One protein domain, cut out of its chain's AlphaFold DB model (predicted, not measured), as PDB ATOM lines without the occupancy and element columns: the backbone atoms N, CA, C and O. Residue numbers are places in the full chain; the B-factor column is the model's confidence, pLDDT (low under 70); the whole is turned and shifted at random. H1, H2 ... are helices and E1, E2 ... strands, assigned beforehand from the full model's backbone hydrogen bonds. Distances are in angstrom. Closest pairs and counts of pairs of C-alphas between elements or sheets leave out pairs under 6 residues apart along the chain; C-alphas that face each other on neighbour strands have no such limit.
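This is residues 40 to 108 of the 261 residues of the protein "Restriction endonuclease subunit R" of Magnetococcales bacterium (UniProt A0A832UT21). A single helix, H1, lies over one face of a small three-stranded sheet, along its edge strand E2, while a separate two-stranded ladder, E1 with E5, sits over the E4 side of that sheet, on the same side of it as H1. The first and last strands thus pair with each other, and the helix and the three-stranded sheet come between them along the chain. The printed part has 69 residues with one named helix and five named strands in the order E1 H1 E2 E3 E4 E5; the sheets run E2 E3 E4 and E1 E5, both antiparallel. The class is mixed, helices and strands. The whole is compact, with a radius of gyration of the C-alphas of 11.6 A and spans of 35 by 25 by 21 A.

E1 is residues 45 to 48, 9.9 A long, and begins at C-alpha 45 at (140.940, 115.126, 150.159). H1 is residues 53 to 67, 21.3 A from C-alpha 53 at (143.550, 102.640, 138.427) to C-alpha 67. E2 is residues 73 to 76, 10.1 A; E3 is residues 79 to 82, 10.4 A; E4 is residues 92 to 95, 10.4 A. E5 is residues 101 to 104, 10.0 A, and ends at C-alpha 104 at (136.894, 118.065, 149.493).

E2, E3 and E4 form a meander, each strand the antiparallel neighbour of the one before. E2 and E3 are a hairpin at 168 degrees, with N 74 and O 81 at 2.9 A. E3 and E4 are a hairpin at 159 degrees, with N 82 and O 92 at 2.8 A. H1 is on this sheet at a height of 8.2 A, two layers with the helix on one face. H1 lies over E2 and runs along the strands, at 11 degrees to E2 on the local plane; the closest C-alphas are those of Gly 58 and Val 76, 5.3 A apart. In H1 every O i to N i+4 pair is within hydrogen-bond range. E1 and E5 are antiparallel at 162 degrees, with N 47 and O 102 at 2.8 A. The closest C-alphas of E4 and E5 are those of Val 95 and Ile 101, 7.1 A apart. The closest of E1 and H1 are those of Val 48 and Ile 56, 7.4 A apart. E1 is apart from E2, E3 and E4.

The two C-alphas farthest apart, those of Asp 51 and Lys 86, are 36.2 A from each other. The printed part has no cut. The link from E3 to E4, nine residues, is short; the other links are tight. The mean pLDDT of the printed part is 81.3, and residues 69 to 72 are under 70.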
ATOM      1  N   GLN A  40     139.738 126.264 156.072       77.56
ATOM      2  CA  GLN A  40     140.310 125.786 157.333       77.56
ATOM      3  C   GLN A  40     141.162 124.532 157.110       77.56
ATOM      4  O   GLN A  40     142.019 124.194 157.923       77.56
ATOM      5  N   GLU A  41     140.926 123.815 156.009       76.81
ATOM      6  CA  GLU A  41     141.687 122.631 155.644       76.81
ATOM      7  C   GLU A  41     143.011 123.000 154.966       76.81
ATOM      8  O   GLU A  41     143.047 123.690 153.949       76.81
ATOM      9  N   GLU A  42     144.114 122.450 155.473       76.44
ATOM     10  CA  GLU A  42     145.441 122.616 154.860       76.44
ATOM     11  C   GLU A  42     145.642 121.732 153.617       76.44
ATOM     12  O   GLU A  42     146.558 121.953 152.823       76.44
ATOM     13  N   CYS A  43     144.793 120.714 153.441       81.75
ATOM     14  CA  CYS A  43     144.945 119.681 152.424       81.75
ATOM     15  C   CYS A  43     143.623 119.385 151.717       81.75
ATOM     16  O   CYS A  43     142.575 119.259 152.350       81.75
ATOM     17  N   TYR A  44     143.702 119.134 150.412       83.94
ATOM     18  CA  TYR A  44     142.609 118.519 149.669       83.94
ATOM     19  C   TYR A  44     142.479 117.032 150.001       83.94
ATOM     20  O   TYR A  44     143.477 116.309 150.066       83.94
ATOM     21  N   GLN A  45     141.242 116.555 150.117       87.50
ATOM     22  CA  GLN A  45     140.940 115.126 150.159       87.50
ATOM     23  C   GLN A  45     140.323 114.704 148.830       87.50
ATOM     24  O   GLN A  45     139.290 115.234 148.423       87.50
ATOM     25  N   LEU A  46     140.964 113.753 148.149       89.12
ATOM     26  CA  LEU A  46     140.461 113.149 146.920       89.12
ATOM     27  C   LEU A  46     140.077 111.702 147.229       89.12
ATOM     28  O   LEU A  46     140.922 110.906 147.632       89.12
ATOM     29  N   ILE A  47     138.798 111.383 147.057       89.06
ATOM     30  CA  ILE A  47     138.209 110.074 147.338       89.06
ATOM     31  C   ILE A  47     137.847 109.427 146.002       89.06
ATOM     32  O   ILE A  47     137.149 110.031 145.183       89.06
ATOM     33  N   VAL A  48     138.334 108.206 145.794       90.50
ATOM     34  CA  VAL A  48     138.175 107.410 144.572       90.50
ATOM     35  C   VAL A  48     138.036 105.934 144.952       90.50
ATOM     36  O   VAL A  48     138.602 105.510 145.964       90.50
ATOM     37  N   ASP A  49     137.302 105.162 144.153       87.88
ATOM     38  CA  ASP A  49     137.241 103.709 144.306       87.88
ATOM     39  C   ASP A  49     138.609 103.075 143.992       87.88
ATOM     40  O   ASP A  49     139.319 103.481 143.070       87.88
ATOM     41  N   GLY A  50     139.016 102.093 144.801       87.75
ATOM     42  CA  GLY A  50     140.374 101.537 144.760       87.75
ATOM     43  C   GLY A  50     140.725 100.778 143.475       87.75
ATOM     44  O   GLY A  50     141.902 100.535 143.221       87.75
ATOM     45  N   ASP A  51     139.727 100.407 142.678       90.12
ATOM     46  CA  ASP A  51     139.850  99.725 141.389       90.12
ATOM     47  C   ASP A  51     139.883 100.687 140.184       90.12
ATOM     48  O   ASP A  51     140.157 100.265 139.059       90.12
ATOM     49  N   GLU A  52     139.704 101.995 140.394       87.75
ATOM     50  CA  GLU A  52     139.819 103.014 139.343       87.75
ATOM     51  C   GLU A  52     141.288 103.408 139.095       87.75
ATOM     52  O   GLU A  52     141.708 104.551 139.306       87.75
ATOM     53  N   GLU A  53     142.099 102.462 138.612       86.81
ATOM     54  CA  GLU A  53     143.550 102.640 138.427       86.81
ATOM     55  C   GLU A  53     143.914 103.870 137.577       86.81
ATOM     56  O   GLU A  53     144.855 104.597 137.902       86.81
ATOM     57  N   GLN A  54     143.151 104.145 136.512       83.69
ATOM     58  CA  GLN A  54     143.380 105.307 135.641       83.69
ATOM     59  C   GLN A  54     143.202 106.630 136.391       83.69
ATOM     60  O   GLN A  54     143.951 107.587 136.184       83.69
ATOM     61  N   VAL A  55     142.212 106.679 137.278       84.00
ATOM     62  CA  VAL A  55     141.903 107.859 138.078       84.00
ATOM     63  C   VAL A  55     142.982 108.070 139.136       84.00
ATOM     64  O   VAL A  55     143.489 109.183 139.284       84.00
ATOM     65  N   ILE A  56     143.400 106.994 139.808       88.12
ATOM     66  CA  ILE A  56     144.489 107.018 140.794       88.12
ATOM     67  C   ILE A  56     145.790 107.514 140.150       88.12
ATOM     68  O   ILE A  56     146.444 108.410 140.688       88.12
ATOM     69  N   GLN A  57     146.145 106.989 138.973       87.19
ATOM     70  CA  GLN A  57     147.314 107.450 138.218       87.19
ATOM     71  C   GLN A  57     147.200 108.932 137.845       87.19
ATOM     72  O   GLN A  57     148.182 109.671 137.947       87.19
ATOM     73  N   GLY A  58     146.006 109.393 137.468       84.69
ATOM     74  CA  GLY A  58     145.786 110.795 137.135       84.69
ATOM     75  C   GLY A  58     145.976 111.746 138.313       84.69
ATOM     76  O   GLY A  58     146.631 112.781 138.174       84.69
ATOM     77  N   ILE A  59     145.489 111.358 139.493       87.06
ATOM     78  CA  ILE A  59     145.707 112.097 140.741       87.06
ATOM     79  C   ILE A  59     147.205 112.168 141.074       87.06
ATOM     80  O   ILE A  59     147.719 113.241 141.397       87.06
ATOM     81  N   GLN A  60     147.926 111.047 140.962       88.31
ATOM     82  CA  GLN A  60     149.370 110.999 141.215       88.31
ATOM     83  C   GLN A  60     150.161 111.884 140.245       88.31
ATOM     84  O   GLN A  60     151.104 112.564 140.657       88.31
ATOM     85  N   GLN A  61     149.765 111.912 138.970       85.56
ATOM     86  CA  GLN A  61     150.391 112.762 137.962       85.56
ATOM     87  C   GLN A  61     150.174 114.250 138.269       85.56
ATOM     88  O   GLN A  61     151.143 115.006 138.277       85.56
ATOM     89  N   ILE A  62     148.945 114.654 138.614       84.12
ATOM     90  CA  ILE A  62     148.653 116.039 139.017       84.12
ATOM     91  C   ILE A  62     149.476 116.436 140.242       84.12
ATOM     92  O   ILE A  62     150.092 117.497 140.233       84.12
ATOM     93  N   LYS A  63     149.559 115.576 141.265       85.69
ATOM     94  CA  LYS A  63     150.397 115.838 142.445       85.69
ATOM     95  C   LYS A  63     151.848 116.132 142.050       85.69
ATOM     96  O   LYS A  63     152.418 117.124 142.498       85.69
ATOM     97  N   LYS A  64     152.426 115.307 141.175       85.25
ATOM     98  CA  LYS A  64     153.799 115.485 140.688       85.25
ATOM     99  C   LYS A  64     153.973 116.779 139.886       85.25
ATOM    100  O   LYS A  64     154.986 117.456 140.034       85.25
ATOM    101  N   ASP A  65     153.006 117.132 139.043       82.81
ATOM    102  CA  ASP A  65     153.057 118.366 138.253       82.81
ATOM    103  C   ASP A  65     152.951 119.625 139.134       82.81
ATOM    104  O   ASP A  65     153.644 120.614 138.874       82.81
ATOM    105  N   LEU A  66     152.158 119.570 140.212       79.88
ATOM    106  CA  LEU A  66     152.072 120.632 141.220       79.88
ATOM    107  C   LEU A  66     153.396 120.809 141.978       79.88
ATOM    108  O   LEU A  66     153.858 121.938 142.141       79.88
ATOM    109  N   GLU A  67     154.047 119.713 142.383       82.06
ATOM    110  CA  GLU A  67     155.375 119.742 143.025       82.06
ATOM    111  C   GLU A  67     156.446 120.369 142.114       82.06
ATOM    112  O   GLU A  67     157.375 121.025 142.586       82.06
ATOM    113  N   GLN A  68     156.292 120.217 140.796       81.00
ATOM    114  CA  GLN A  68     157.177 120.803 139.789       81.00
ATOM    115  C   GLN A  68     156.852 122.266 139.449       81.00
ATOM    116  O   GLN A  68     157.528 122.843 138.598       81.00
ATOM    117  N   LYS A  69     155.853 122.876 140.107       67.88
ATOM    118  CA  LYS A  69     155.401 124.261 139.878       67.88
ATOM    119  C   LYS A  69     155.137 124.577 138.407       67.88
ATOM    120  O   LYS A  69     155.472 125.662 137.930       67.88
ATOM    121  N   LYS A  70     154.529 123.644 137.673       66.06
ATOM    122  CA  LYS A  70     153.973 123.997 136.367       66.06
ATOM    123  C   LYS A  70     152.835 124.988 136.617       66.06
ATOM    124  O   LYS A  70     151.847 124.648 137.265       66.06
ATOM    125  N   ASP A  71     152.989 126.215 136.129       61.94
ATOM    126  CA  ASP A  71     152.011 127.315 136.255       61.94
ATOM    127  C   ASP A  71     150.796 127.133 135.310       61.94
ATOM    128  O   ASP A  71     150.025 128.058 135.026       61.94
ATOM    129  N   ASP A  72     150.648 125.910 134.795       65.19
ATOM    130  CA  ASP A  72     149.755 125.519 133.719       65.19
ATOM    131  C   ASP A  72     148.437 124.952 134.250       65.19
ATOM    132  O   ASP A  72     148.325 124.455 135.373       65.19
ATOM    133  N   LEU A  73     147.421 124.989 133.388       71.56
ATOM    134  CA  LEU A  73     146.200 124.216 133.573       71.56
ATOM    135  C   LEU A  73     146.546 122.728 133.476       71.56
ATOM    136  O   LEU A  73     146.968 122.245 132.422       71.56
ATOM    137  N   LEU A  74     146.351 121.997 134.568       77.19
ATOM    138  CA  LEU A  74     146.601 120.564 134.623       77.19
ATOM    139  C   LEU A  74     145.309 119.827 134.288       77.19
ATOM    140  O   LEU A  74     144.265 120.085 134.882       77.19
ATOM    141  N   LYS A  75     145.373 118.898 133.337       77.19
ATOM    142  CA  LYS A  75     144.226 118.084 132.931       77.19
ATOM    143  C   LYS A  75     144.634 116.628 132.828       77.19
ATOM    144  O   LYS A  75     145.452 116.280 131.977       77.19
ATOM    145  N   VAL A  76     144.020 115.780 133.649       72.06
ATOM    146  CA  VAL A  76     144.205 114.330 133.577       72.06
ATOM    147  C   VAL A  76     142.862 113.619 133.705       72.06
ATOM    148  O   VAL A  76     142.217 113.649 134.750       72.06
ATOM    149  N   GLY A  77     142.434 112.970 132.619       76.12
ATOM    150  CA  GLY A  77     141.128 112.315 132.551       76.12
ATOM    151  C   GLY A  77     139.984 113.299 132.814       76.12
ATOM    152  O   GLY A  77     139.847 114.301 132.106       76.12
ATOM    153  N   ASP A  78     139.184 113.002 133.838       79.31
ATOM    154  CA  ASP A  78     138.057 113.829 134.290       79.31
ATOM    155  C   ASP A  78     138.447 114.890 135.334       79.31
ATOM    156  O   ASP A  78     137.595 115.690 135.727       79.31
ATOM    157  N   LEU A  79     139.709 114.911 135.781       82.06
ATOM    158  CA  LEU A  79     140.222 115.839 136.785       82.06
ATOM    159  C   LEU A  79     140.989 116.987 136.123       82.06
ATOM    160  O   LEU A  79     142.002 116.779 135.453       82.06
ATOM    161  N   ASN A  80     140.523 118.207 136.363       83.38
ATOM    162  CA  ASN A  80     141.204 119.433 135.975       83.38
ATOM    163  C   ASN A  80     141.661 120.191 137.228       83.38
ATOM    164  O   ASN A  80     140.936 120.230 138.224       83.38
ATOM    165  N   ALA A  81     142.834 120.817 137.173       83.31
ATOM    166  CA  ALA A  81     143.373 121.657 138.234       83.31
ATOM    167  C   ALA A  81     143.920 122.969 137.656       83.31
ATOM    168  O   ALA A  81     144.562 122.982 136.604       83.31
ATOM    169  N   CYS A  82     143.679 124.074 138.353       82.50
ATOM    170  CA  CYS A  82     144.125 125.406 137.966       82.50
ATOM    171  C   CYS A  82     144.904 126.055 139.115       82.50
ATOM    172  O   CYS A  82     144.340 126.348 140.172       82.50
ATOM    173  N   ASN A  83     146.197 126.305 138.898       81.06
ATOM    174  CA  ASN A  83     146.983 127.178 139.763       81.06
ATOM    175  C   ASN A  83     146.700 128.626 139.375       81.06
ATOM    176  O   ASN A  83     147.076 129.065 138.293       81.06
ATOM    177  N   PHE A  84     146.024 129.373 140.244       81.06
ATOM    178  CA  PHE A  84     145.796 130.797 140.033       81.06
ATOM    179  C   PHE A  84     146.362 131.577 141.209       81.06
ATOM    180  O   PHE A  84     145.718 131.660 142.248       81.06
ATOM    181  N   GLY A  85     147.542 132.179 141.023       75.44
ATOM    182  CA  GLY A  85     148.314 132.877 142.063       75.44
ATOM    183  C   GLY A  85     147.566 133.977 142.829       75.44
ATOM    184  O   GLY A  85     148.005 134.388 143.897       75.44
ATOM    185  N   LYS A  86     146.444 134.460 142.287       78.44
ATOM    186  CA  LYS A  86     145.572 135.463 142.912       78.44
ATOM    187  C   LYS A  86     144.419 134.857 143.724       78.44
ATOM    188  O   LYS A  86     143.659 135.603 144.330       78.44
ATOM    189  N   HIS A  87     144.255 133.535 143.730       76.44
ATOM    190  CA  HIS A  87     143.265 132.840 144.547       76.44
ATOM    191  C   HIS A  87     143.885 132.371 145.870       76.44
ATOM    192  O   HIS A  87     145.005 131.858 145.876       76.44
ATOM    193  N   LEU A  88     143.142 132.512 146.975       70.81
ATOM    194  CA  LEU A  88     143.615 132.158 148.326       70.81
ATOM    195  C   LEU A  88     143.807 130.649 148.549       70.81
ATOM    196  O   LEU A  88     144.480 130.243 149.488       70.81
ATOM    197  N   PHE A  89     143.224 129.823 147.685       72.06
ATOM    198  CA  PHE A  89     143.290 128.365 147.764       72.06
ATOM    199  C   PHE A  89     143.757 127.764 146.439       72.06
ATOM    200  O   PHE A  89     143.192 128.082 145.390       72.06
ATOM    201  N   GLN A  90     144.797 126.936 146.458       73.94
ATOM    202  CA  GLN A  90     145.407 126.404 145.238       73.94
ATOM    203  C   GLN A  90     145.827 124.939 145.420       73.94
ATOM    204  O   GLN A  90     146.288 124.576 146.501       73.94
ATOM    205  N   PRO A  91     145.725 124.112 144.365       79.81
ATOM    206  CA  PRO A  91     145.098 124.397 143.066       79.81
ATOM    207  C   PRO A  91     143.567 124.355 143.136       79.81
ATOM    208  O   PRO A  91     142.995 123.567 143.873       79.81
ATOM    209  N   LEU A  92     142.881 125.115 142.287       84.50
ATOM    210  CA  LEU A  92     141.433 124.995 142.128       84.50
ATOM    211  C   LEU A  92     141.081 123.792 141.252       84.50
ATOM    212  O   LEU A  92     141.469 123.742 140.085       84.50
ATOM    213  N   PHE A  93     140.323 122.842 141.798       86.31
ATOM    214  CA  PHE A  93     139.922 121.633 141.081       86.31
ATOM    215  C   PHE A  93     138.568 121.760 140.394       86.31
ATOM    216  O   PHE A  93     137.652 122.399 140.906       86.31
ATOM    217  N   HIS A  94     138.422 121.050 139.282       86.94
ATOM    218  CA  HIS A  94     137.160 120.756 138.623       86.94
ATOM    219  C   HIS A  94     137.109 119.269 138.274       86.94
ATOM    220  O   HIS A  94     138.083 118.712 137.764       86.94
ATOM    221  N   VAL A  95     135.959 118.645 138.518       84.12
ATOM    222  CA  VAL A  95     135.689 117.264 138.111       84.12
ATOM    223  C   VAL A  95     134.562 117.286 137.096       84.12
ATOM    224  O   VAL A  95     133.481 117.814 137.370       84.12
ATOM    225  N   ARG A  96     134.807 116.682 135.933       82.56
ATOM    226  CA  ARG A  96     133.792 116.561 134.887       82.56
ATOM    227  C   ARG A  96     132.553 115.859 135.440       82.56
ATOM    228  O   ARG A  96     132.646 114.909 136.216       82.56
ATOM    229  N   ARG A  97     131.366 116.276 134.992       78.44
ATOM    230  CA  ARG A  97     130.105 115.628 135.385       78.44
ATOM    231  C   ARG A  97     130.142 114.114 135.128       78.44
ATOM    232  O   ARG A  97     130.323 113.685 133.991       78.44
ATOM    233  N   GLY A  98     129.886 113.330 136.177       77.44
ATOM    234  CA  GLY A  98     129.937 111.863 136.132       77.44
ATOM    235  C   GLY A  98     131.326 111.269 136.387       77.44
ATOM    236  O   GLY A  98     131.467 110.052 136.316       77.44
ATOM    237  N   GLY A  99     132.327 112.101 136.689       78.12
ATOM    238  CA  GLY A  99     133.642 111.644 137.125       78.12
ATOM    239  C   GLY A  99     133.560 110.865 138.439       78.12
ATOM    240  O   GLY A  99     132.730 111.150 139.304       78.12
ATOM    241  N   LYS A 100     134.444 109.882 138.591       83.06
ATOM    242  CA  LYS A 100     134.470 108.946 139.728       83.06
ATOM    243  C   LYS A 100     135.360 109.423 140.882       83.06
ATOM    244  O   LYS A 100     135.957 108.624 141.591       83.06
ATOM    245  N   ILE A 101     135.492 110.741 141.032       86.12
ATOM    246  CA  ILE A 101     136.322 111.376 142.058       86.12
ATOM    247  C   ILE A 101     135.443 112.314 142.866       86.12
ATOM    248  O   ILE A 101     134.786 113.193 142.306       86.12
ATOM    249  N   THR A 102     135.488 112.174 144.184       86.38
ATOM    250  CA  THR A 102     134.961 113.181 145.104       86.38
ATOM    251  C   THR A 102     136.120 113.994 145.663       86.38
ATOM    252  O   THR A 102     137.115 113.423 146.101       86.38
ATOM    253  N   ILE A 103     136.003 115.323 145.645       85.38
ATOM    254  CA  ILE A 103     137.038 116.239 146.144       85.38
ATOM    255  C   ILE A 103     136.456 117.083 147.268       85.38
ATOM    256  O   ILE A 103     135.367 117.643 147.112       85.38
ATOM    257  N   LEU A 104     137.192 117.183 148.372       82.31
ATOM    258  CA  LEU A 104     136.894 118.065 149.493       82.31
ATOM    259  C   LEU A 104     138.050 119.065 149.688       82.31
ATOM    260  O   LEU A 104     139.201 118.622 149.765       82.31
ATOM    261  N   PRO A 105     137.766 120.381 149.764       77.50
ATOM    262  CA  PRO A 105     136.458 121.010 149.538       77.50
ATOM    263  C   PRO A 105     135.954 120.845 148.089       77.50
ATOM    264  O   PRO A 105     136.738 120.610 147.170       77.50
ATOM    265  N   VAL A 106     134.629 120.952 147.899       79.38
ATOM    266  CA  VAL A 106     133.907 120.642 146.643       79.38
ATOM    267  C   VAL A 106     134.583 121.239 145.410       79.38
ATOM    268  O   VAL A 106     134.868 122.432 145.382       79.38
ATOM    269  N   ALA A 107     134.776 120.443 144.360       83.38
ATOM    270  CA  ALA A 107     135.315 120.923 143.089       83.38
ATOM    271  C   ALA A 107     134.408 121.981 142.427       83.38
ATOM    272  O   ALA A 107     133.193 121.997 142.632       83.38
ATOM    273  N   LEU A 108     135.006 122.858 141.623       89.25
ATOM    274  CA  LEU A 108     134.285 123.840 140.821       89.25
ATOM    275  C   LEU A 108     133.422 123.144 139.767       89.25
ATOM    276  O   LEU A 108     133.845 122.163 139.147       89.25
TER     277      LEU A 108